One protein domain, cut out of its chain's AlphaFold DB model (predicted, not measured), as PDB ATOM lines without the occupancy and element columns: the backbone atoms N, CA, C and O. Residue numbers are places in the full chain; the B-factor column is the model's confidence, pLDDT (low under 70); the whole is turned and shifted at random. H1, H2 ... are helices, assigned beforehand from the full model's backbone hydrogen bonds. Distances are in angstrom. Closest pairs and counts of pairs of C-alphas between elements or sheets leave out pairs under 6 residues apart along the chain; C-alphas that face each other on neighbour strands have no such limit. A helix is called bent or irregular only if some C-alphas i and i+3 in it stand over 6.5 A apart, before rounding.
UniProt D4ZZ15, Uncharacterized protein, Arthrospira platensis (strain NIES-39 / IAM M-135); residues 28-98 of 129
ATOM      1  N   GLY A  28     184.572 206.177 197.558       90.94
ATOM      2  CA  GLY A  28     184.375 205.332 196.381       90.94
ATOM      3  C   GLY A  28     182.967 205.373 195.787       90.94
ATOM      4  O   GLY A  28     182.673 204.531 194.944       90.94
ATOM      5  N   ALA A  29     182.122 206.338 196.173       92.88
ATOM      6  CA  ALA A  29     180.773 206.483 195.618       92.88
ATOM      7  C   ALA A  29     180.761 206.578 194.085       92.88
ATOM      8  O   ALA A  29     179.925 205.939 193.456       92.88
ATOM      9  N   GLY A  30     181.715 207.307 193.489       91.38
ATOM     10  CA  GLY A  30     181.846 207.399 192.033       91.38
ATOM     11  C   GLY A  30     182.065 206.028 191.385       91.38
ATOM     12  O   GLY A  30     181.304 205.630 190.508       91.38
ATOM     13  N   ARG A  31     183.030 205.248 191.898       93.38
ATOM     14  CA  ARG A  31     183.294 203.880 191.417       93.38
ATOM     15  C   ARG A  31     182.071 202.986 191.551       93.38
ATOM     16  O   ARG A  31     181.688 202.344 190.583       93.38
ATOM     17  N   LEU A  32     181.462 202.955 192.734       94.94
ATOM     18  CA  LEU A  32     180.297 202.111 192.996       94.94
ATOM     19  C   LEU A  32     179.113 202.495 192.105       94.94
ATOM     20  O   LEU A  32     178.407 201.616 191.624       94.94
ATOM     21  N   SER A  33     178.924 203.788 191.836       95.44
ATOM     22  CA  SER A  33     177.890 204.250 190.909       95.44
ATOM     23  C   SER A  33     178.145 203.731 189.495       95.44
ATOM     24  O   SER A  33     177.232 203.246 188.834       95.44
ATOM     25  N   MET A  34     179.405 203.752 189.061       95.94
ATOM     26  CA  MET A  34     179.822 203.233 187.762       95.94
ATOM     27  C   MET A  34     179.645 201.711 187.655       95.94
ATOM     28  O   MET A  34     179.181 201.227 186.628       95.94
ATOM     29  N   GLU A  35     179.952 200.961 188.720       96.81
ATOM     30  CA  GLU A  35     179.729 199.508 188.803       96.81
ATOM     31  C   GLU A  35     178.239 199.153 188.704       96.81
ATOM     32  O   GLU A  35     177.869 198.217 187.996       96.81
ATOM     33  N   VAL A  36     177.368 199.915 189.374       97.50
ATOM     34  CA  VAL A  36     175.911 199.737 189.273       97.50
ATOM     35  C   VAL A  36     175.416 200.103 187.872       97.50
ATOM     36  O   VAL A  36     174.621 199.365 187.295       97.50
ATOM     37  N   ALA A  37     175.910 201.203 187.302       97.50
ATOM     38  CA  ALA A  37     175.518 201.671 185.979       97.50
ATOM     39  C   ALA A  37     175.887 200.674 184.870       97.50
ATOM     40  O   ALA A  37     175.035 200.328 184.054       97.50
ATOM     41  N   ILE A  38     177.123 200.163 184.861       97.31
ATOM     42  CA  ILE A  38     177.543 199.179 183.856       97.31
ATOM     43  C   ILE A  38     176.832 197.836 184.042       97.31
ATOM     44  O   ILE A  38     176.524 197.173 183.054       97.31
ATOM     45  N   ALA A  39     176.504 197.454 185.282       97.25
ATOM     46  CA  ALA A  39     175.714 196.257 185.545       97.25
ATOM     47  C   ALA A  39     174.261 196.393 185.069       97.25
ATOM     48  O   ALA A  39     173.702 195.429 184.555       97.25
ATOM     49  N   GLU A  40     173.652 197.577 185.189       97.19
ATOM     50  CA  GLU A  40     172.330 197.854 184.607       97.19
ATOM     51  C   GLU A  40     172.374 197.831 183.071       97.19
ATOM     52  O   GLU A  40     171.448 197.318 182.449       97.19
ATOM     53  N   LEU A  41     173.457 198.329 182.460       95.62
ATOM     54  CA  LEU A  41     173.616 198.362 181.003       95.62
ATOM     55  C   LEU A  41     173.869 196.975 180.388       95.62
ATOM     56  O   LEU A  41     173.326 196.660 179.333       95.62
ATOM     57  N   THR A  42     174.707 196.156 181.024       94.81
ATOM     58  CA  THR A  42     175.156 194.856 180.482       94.81
ATOM     59  C   THR A  42     174.355 193.665 181.001       94.81
ATOM     60  O   THR A  42     174.339 192.617 180.365       94.81
ATOM     61  N   GLY A  43     173.709 193.805 182.161       95.25
ATOM     62  CA  GLY A  43     173.130 192.692 182.916       95.25
ATOM     63  C   GLY A  43     174.138 191.937 183.795       95.25
ATOM     64  O   GLY A  43     173.716 191.107 184.603       95.25
ATOM     65  N   ASP A  44     175.435 192.252 183.703       93.06
ATOM     66  CA  ASP A  44     176.515 191.543 184.391       93.06
ATOM     67  C   ASP A  44     177.258 192.432 185.392       93.06
ATOM     68  O   ASP A  44     177.571 193.600 185.155       93.06
ATOM     69  N   ARG A  45     177.610 191.861 186.547       93.38
ATOM     70  CA  ARG A  45     178.407 192.585 187.546       93.38
ATOM     71  C   ARG A  45     179.839 192.758 187.054       93.38
ATOM     72  O   ARG A  45     180.514 191.775 186.759       93.38
ATOM     73  N   THR A  46     180.322 193.995 187.079       92.94
ATOM     74  CA  THR A  46     181.702 194.336 186.719       92.94
ATOM     75  C   THR A  46     182.430 194.904 187.929       92.94
ATOM     76  O   THR A  46     181.958 195.855 188.544       92.94
ATOM     77  N   ASP A  47     183.587 194.332 188.264       92.50
ATOM     78  CA  ASP A  47     184.485 194.872 189.289       92.50
ATOM     79  C   ASP A  47     185.405 195.936 188.679       92.50
ATOM     80  O   ASP A  47     186.187 195.659 187.757       92.50
ATOM     81  N   LEU A  48     185.313 197.162 189.198       93.81
ATOM     82  CA  LEU A  48     186.107 198.308 188.767       93.81
ATOM     83  C   LEU A  48     187.161 198.712 189.807       93.81
ATOM     84  O   LEU A  48     187.800 199.753 189.658       93.81
ATOM     85  N   SER A  49     187.394 197.908 190.848       89.25
ATOM     86  CA  SER A  49     188.351 198.204 191.925       89.25
ATOM     87  C   SER A  49     189.786 198.431 191.436       89.25
ATOM     88  O   SER A  49     190.499 199.259 192.001       89.25
ATOM     89  N   ALA A  50     190.191 197.747 190.362       87.81
ATOM     90  CA  ALA A  50     191.506 197.887 189.738       87.81
ATOM     91  C   ALA A  50     191.602 199.050 188.728       87.81
ATOM     92  O   ALA A  50     192.696 199.349 188.247       87.81
ATOM     93  N   LEU A  51     190.485 199.698 188.375       87.31
ATOM     94  CA  LEU A  51     190.483 200.808 187.425       87.31
ATOM     95  C   LEU A  51     190.859 202.108 188.143       87.31
ATOM     96  O   LEU A  51     190.101 202.631 188.960       87.31
ATOM     97  N   ASN A  52     192.027 202.660 187.810       83.88
ATOM     98  CA  ASN A  52     192.386 204.000 188.259       83.88
ATOM     99  C   ASN A  52     191.649 205.050 187.416       83.88
ATOM    100  O   ASN A  52     191.954 205.226 186.236       83.88
ATOM    101  N   MET A  53     190.690 205.731 188.040       82.56
ATOM    102  CA  MET A  53     189.866 206.774 187.418       82.56
ATOM    103  C   MET A  53     190.333 208.196 187.765       82.56
ATOM    104  O   MET A  53     189.779 209.161 187.248       82.56
ATOM    105  N   ALA A  54     191.325 208.349 188.647       78.25
ATOM    106  CA  ALA A  54     191.757 209.663 189.111       78.25
ATOM    107  C   ALA A  54     192.351 210.495 187.963       78.25
ATOM    108  O   ALA A  54     193.220 210.020 187.230       78.25
ATOM    109  N   GLY A  55     191.888 211.741 187.831       76.94
ATOM    110  CA  GLY A  55     192.349 212.683 186.806       76.94
ATOM    111  C   GLY A  55     191.869 212.386 185.381       76.94
ATOM    112  O   GLY A  55     192.331 213.042 184.451       76.94
ATOM    113  N   LEU A  56     190.971 211.414 185.194       85.19
ATOM    114  CA  LEU A  56     190.353 211.121 183.901       85.19
ATOM    115  C   LEU A  56     189.049 211.900 183.725       85.19
ATOM    116  O   LEU A  56     188.365 212.209 184.699       85.19
ATOM    117  N   THR A  57     188.684 212.180 182.474       85.06
ATOM    118  CA  THR A  57     187.362 212.736 182.166       85.06
ATOM    119  C   THR A  57     186.276 211.667 182.298       85.06
ATOM    120  O   THR A  57     186.549 210.476 182.141       85.06
ATOM    121  N   ASP A  58     185.021 212.077 182.507       84.62
ATOM    122  CA  ASP A  58     183.882 211.144 182.517       84.62
ATOM    123  C   ASP A  58     183.785 210.345 181.205       84.62
ATOM    124  O   ASP A  58     183.384 209.181 181.209       84.62
ATOM    125  N   TRP A  59     184.187 210.952 180.082       90.25
ATOM    126  CA  TRP A  59     184.275 210.277 178.789       90.25
ATOM    127  C   TRP A  59     185.341 209.176 178.810       90.25
ATOM    128  O   TRP A  59     185.028 208.026 178.515       90.25
ATOM    129  N   ASP A  60     186.570 209.490 179.237       92.06
ATOM    130  CA  ASP A  60     187.671 208.516 179.308       92.06
ATOM    131  C   ASP A  60     187.343 207.345 180.237       92.06
ATOM    132  O   ASP A  60     187.679 206.195 179.945       92.06
ATOM    133  N   ILE A  61     186.685 207.628 181.365       92.81
ATOM    134  CA  ILE A  61     186.267 206.603 182.320       92.81
ATOM    135  C   ILE A  61     185.226 205.685 181.672       92.81
ATOM    136  O   ILE A  61     185.395 204.466 181.708       92.81
ATOM    137  N   CYS A  62     184.182 206.246 181.053       95.06
ATOM    138  CA  CYS A  62     183.145 205.455 180.385       95.06
ATOM    139  C   CYS A  62     183.723 204.593 179.262       95.06
ATOM    140  O   CYS A  62     183.438 203.398 179.218       95.06
ATOM    141  N   SER A  63     184.573 205.163 178.404       95.56
ATOM    142  CA  SER A  63     185.206 204.439 177.298       95.56
ATOM    143  C   SER A  63     185.995 203.227 177.791       95.56
ATOM    144  O   SER A  63     185.763 202.114 177.325       95.56
ATOM    145  N   ARG A  64     186.839 203.397 178.817       95.94
ATOM    146  CA  ARG A  64     187.627 202.293 179.401       95.94
ATOM    147  C   ARG A  64     186.764 201.198 180.021       95.94
ATOM    148  O   ARG A  64     187.142 200.028 180.006       95.94
ATOM    149  N   ILE A  65     185.633 201.569 180.619       96.56
ATOM    150  CA  ILE A  65     184.708 200.609 181.232       96.56
ATOM    151  C   ILE A  65     183.983 199.808 180.154       96.56
ATOM    152  O   ILE A  65     183.912 198.587 180.268       96.56
ATOM    153  N   LEU A  66     183.501 200.468 179.100       96.69
ATOM    154  CA  LEU A  66     182.870 199.804 177.960       96.69
ATOM    155  C   LEU A  66     183.842 198.821 177.297       96.69
ATOM    156  O   LEU A  66     183.508 197.647 177.157       96.69
ATOM    157  N   GLU A  67     185.076 199.251 177.023       95.25
ATOM    158  CA  GLU A  67     186.135 198.390 176.482       95.25
ATOM    159  C   GLU A  67     186.413 197.179 177.388       95.25
ATOM    160  O   GLU A  67     186.489 196.046 176.912       95.25
ATOM    161  N   LYS A  68     186.501 197.382 178.712       94.12
ATOM    162  CA  LYS A  68     186.677 196.295 179.694       94.12
ATOM    163  C   LYS A  68     185.527 195.281 179.661       94.12
ATOM    164  O   LYS A  68     185.752 194.104 179.944       94.12
ATOM    165  N   CYS A  69     184.320 195.723 179.323       94.00
ATOM    166  CA  CYS A  69     183.128 194.889 179.172       94.00
ATOM    167  C   CYS A  69     182.946 194.336 177.745       94.00
ATOM    168  O   CYS A  69     181.911 193.738 177.464       94.00
ATOM    169  N   ASN A  70     183.937 194.491 176.856       94.69
ATOM    170  CA  ASN A  70     183.867 194.122 175.435       94.69
ATOM    171  C   ASN A  70     182.713 194.809 174.677       94.69
ATOM    172  O   ASN A  70     182.141 194.235 173.750       94.69
ATOM    173  N   LEU A  71     182.364 196.031 175.080       95.38
ATOM    174  CA  LEU A  71     181.428 196.900 174.377       95.38
ATOM    175  C   LEU A  71     182.193 197.980 173.613       95.38
ATOM    176  O   LEU A  71     183.162 198.548 174.116       95.38
ATOM    177  N   GLU A  72     181.715 198.307 172.416       96.44
ATOM    178  CA  GLU A  72     182.260 199.418 171.635       96.44
ATOM    179  C   GLU A  72     181.962 200.763 172.333       96.44
ATOM    180  O   GLU A  72     180.791 201.043 172.632       96.44
ATOM    181  N   PRO A  73     182.970 201.627 172.576       96.25
ATOM    182  CA  PRO A  73     182.801 202.932 173.217       96.25
ATOM    183  C   PRO A  73     182.260 203.980 172.230       96.25
ATOM    184  O   PRO A  73     182.877 205.010 171.953       96.25
ATOM    185  N   THR A  74     181.087 203.711 171.657       96.94
ATOM    186  CA  THR A  74     180.379 204.668 170.801       96.94
ATOM    187  C   THR A  74     179.859 205.843 171.631       96.94
ATOM    188  O   THR A  74     179.611 205.714 172.830       96.94
ATOM    189  N   ALA A  75     179.637 206.996 170.992       95.00
ATOM    190  CA  ALA A  75     179.064 208.163 171.670       95.00
ATOM    191  C   ALA A  75     177.719 207.845 172.354       95.00
ATOM    192  O   ALA A  75     177.473 208.315 173.461       95.00
ATOM    193  N   GLU A  76     176.892 207.000 171.731       96.00
ATOM    194  CA  GLU A  76     175.614 206.546 172.286       96.00
ATOM    195  C   GLU A  76     175.802 205.694 173.550       96.00
ATOM    196  O   GLU A  76     175.176 205.973 174.571       96.00
ATOM    197  N   ASN A  77     176.696 204.701 173.523       95.88
ATOM    198  CA  ASN A  77     176.951 203.842 174.683       95.88
ATOM    199  C   ASN A  77     177.563 204.628 175.848       95.88
ATOM    200  O   ASN A  77     177.213 204.401 177.007       95.88
ATOM    201  N   ILE A  78     178.455 205.576 175.547       96.25
ATOM    202  CA  ILE A  78     179.043 206.469 176.547       96.25
ATOM    203  C   ILE A  78     177.956 207.335 177.181       96.25
ATOM    204  O   ILE A  78     177.873 207.400 178.405       96.25
ATOM    205  N   GLU A  79     177.088 207.953 176.379       95.19
ATOM    206  CA  GLU A  79     175.991 208.774 176.891       95.19
ATOM    207  C   GLU A  79     175.020 207.950 177.753       95.19
ATOM    208  O   GLU A  79     174.591 208.401 178.817       95.19
ATOM    209  N   GLN A  80     174.690 206.725 177.334       96.25
ATOM    210  CA  GLN A  80     173.849 205.813 178.112       96.25
ATOM    211  C   GLN A  80     174.488 205.459 179.461       96.25
ATOM    212  O   GLN A  80     173.826 205.563 180.497       96.25
ATOM    213  N   LEU A  81     175.778 205.106 179.474       97.06
ATOM    214  CA  LEU A  81     176.500 204.792 180.707       97.06
ATOM    215  C   LEU A  81     176.597 206.014 181.633       97.06
ATOM    216  O   LEU A  81     176.343 205.888 182.831       97.06
ATOM    217  N   GLN A  82     176.876 207.203 181.092       95.19
ATOM    218  CA  GLN A  82     176.903 208.457 181.853       95.19
ATOM    219  C   GLN A  82     175.547 208.769 182.495       95.19
ATOM    220  O   GLN A  82     175.492 209.122 183.673       95.19
ATOM    221  N   LYS A  83     174.437 208.594 181.766       95.38
ATOM    222  CA  LYS A  83     173.082 208.795 182.308       95.38
ATOM    223  C   LYS A  83     172.795 207.862 183.482       95.38
ATOM    224  O   LYS A  83     172.273 208.308 184.504       95.38
ATOM    225  N   LEU A  84     173.149 206.584 183.358       97.06
ATOM    226  CA  LEU A  84     172.980 205.603 184.432       97.06
ATOM    227  C   LEU A  84     173.879 205.920 185.633       97.06
ATOM    228  O   LEU A  84     173.422 205.875 186.774       97.06
ATOM    229  N   TYR A  85     175.125 206.316 185.390       95.50
ATOM    230  CA  TYR A  85     176.041 206.763 186.434       95.50
ATOM    231  C   TYR A  85     175.487 207.960 187.219       95.50
ATOM    232  O   TYR A  85     175.451 207.926 188.450       95.50
ATOM    233  N   ILE A  86     175.004 208.998 186.531       94.12
ATOM    234  CA  ILE A  86     174.429 210.193 187.168       94.12
ATOM    235  C   ILE A  86     173.169 209.830 187.965       94.12
ATOM    236  O   ILE A  86     172.983 210.325 189.075       94.12
ATOM    237  N   LYS A  87     172.329 208.929 187.440       96.44
ATOM    238  CA  LYS A  87     171.130 208.418 188.123       96.44
ATOM    239  C   LYS A  87     171.463 207.745 189.461       96.44
ATOM    240  O   LYS A  87     170.749 207.966 190.437       96.44
ATOM    241  N   HIS A  88     172.530 206.945 189.524       96.25
ATOM    242  CA  HIS A  88     172.892 206.160 190.716       96.25
ATOM    243  C   HIS A  88     173.792 206.902 191.710       96.25
ATOM    244  O   HIS A  88     173.825 206.561 192.898       96.25
ATOM    245  N   LEU A  89     174.493 207.946 191.263       94.38
ATOM    246  CA  LEU A  89     175.483 208.653 192.073       94.38
ATOM    247  C   LEU A  89     174.915 209.220 193.389       94.38
ATOM    248  O   LEU A  89     175.564 209.024 194.422       94.38
ATOM    249  N   PRO A  90     173.722 209.857 193.436       94.50
ATOM    250  CA  PRO A  90     173.161 210.372 194.687       94.50
ATOM    251  C   PRO A  90     172.958 209.289 195.751       94.50
ATOM    252  O   PRO A  90     173.296 209.496 196.919       94.50
ATOM    253  N   GLU A  91     172.456 208.115 195.357       95.88
ATOM    254  CA  GLU A  91     172.284 206.990 196.279       95.88
ATOM    255  C   GLU A  91     173.644 206.516 196.804       95.88
ATOM    256  O   GLU A  91     173.815 206.313 198.009       95.88
ATOM    257  N   MET A  92     174.643 206.392 195.924       96.00
ATOM    258  CA  MET A  92     175.980 205.953 196.324       96.00
ATOM    259  C   MET A  92     176.669 206.954 197.248       96.00
ATOM    260  O   MET A  92     177.313 206.536 198.210       96.00
ATOM    261  N   LEU A  93     176.509 208.261 197.021       93.25
ATOM    262  CA  LEU A  93     177.052 209.302 197.898       93.25
ATOM    263  C   LEU A  93     176.480 209.193 199.319       93.25
ATOM    264  O   LEU A  93     177.236 209.237 200.294       93.25
ATOM    265  N   LEU A  94     175.166 208.973 199.441       93.25
ATOM    266  CA  LEU A  94     174.502 208.756 200.730       93.25
ATOM    267  C   LEU A  94     174.971 207.461 201.405       93.25
ATOM    268  O   LEU A  94     175.226 207.441 202.612       93.25
ATOM    269  N   ARG A  95     175.113 206.378 200.633       95.06
ATOM    270  CA  ARG A  95     175.526 205.062 201.142       95.06
ATOM    271  C   ARG A  95     176.981 205.027 201.598       95.06
ATOM    272  O   ARG A  95     177.261 204.462 202.652       95.06
ATOM    273  N   CYS A  96     177.893 205.624 200.836       94.12
ATOM    274  CA  CYS A  96     179.332 205.575 201.113       94.12
ATOM    275  C   CYS A  96     179.754 206.503 202.250       94.12
ATOM    276  O   CYS A  96     180.810 206.287 202.843       94.12
ATOM    277  N   ARG A  97     178.929 207.510 202.576       91.38
ATOM    278  CA  ARG A  97     179.173 208.466 203.667       91.38
ATOM    279  C   ARG A  97     180.548 209.124 203.541       91.38
ATOM    280  O   ARG A  97     181.412 208.988 204.409       91.38
ATOM    281  N   GLY A  98     180.742 209.819 202.421       92.12
ATOM    282  CA  GLY A  98     181.930 210.633 202.194       92.12
ATOM    283  C   GLY A  98     182.112 211.734 203.247       92.12
ATOM    284  O   GLY A  98     181.213 212.032 204.034       92.12
TER     285      GLY A  98
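This is residues 28 to 98 of the 129 residues of an uncharacterized protein of Arthrospira platensis (strain NIES-39 / IAM M-135) (UniProt D4ZZ15). One long helix, H3, makes the length of the domain, and two shorter helices pack on it: H1 crosses it slantwise, and H2 stands across its earlier part. The link from H1 to H2, residues 43 to 57, swings round in a wide loop, with residues 48 to 55 on the side of the domain away from H3. The printed part has 71 residues with three named helices, in the order H1, H2, H3, and no named strand; its class is all helix. It is compact, with a radius of gyration of the C-alphas of 11.2 A and spans of 33 by 25 by 19 A.

H1, residues 29 to 42, begins at C-alpha 29 at (180.773, 206.483, 195.618) and is 19.9 A long from first to last C-alpha. H2, residues 58 to 68, is 15.4 A long. H3, residues 75 to 96, is 29.6 A long, from C-alpha 75 at (179.064, 208.163, 171.670) to C-alpha 96 at (179.332, 205.575, 201.113). H3 is irregular, with C-alphas 87 and 90 lying 7.1 A apart, and has a kink of 45 degrees near residue 90.

H1 and H3 touch, opposite ways at a steep tilt of 47 degrees; their closest C-alphas, of Ala 29 and Met 92, are 4.9 A apart. H2 touches H3 with residues 77 to 82 of H3 alone, about perpendicular at 78 degrees; the closest C-alphas, of Cys 62 and Ile 78, are 5.7 A apart. H1 and H2 are close but not clearly touching, with the C-alphas of Ile 38 and Ile 65 closest at 7.8 A. In H1 and H2 every O i to N i+4 pair is within hydrogen-bond range; in H3, 16 of 18 are.

The two C-alphas farthest apart, of Glu 72 and Arg 97, are 33.4 A apart. The link from H1 to H2 is long, 15 residues, and that from H2 to H3 is short, 6 residues. The printed part has no cut. Its mean pLDDT is 93.4, and no printed residue is under 70.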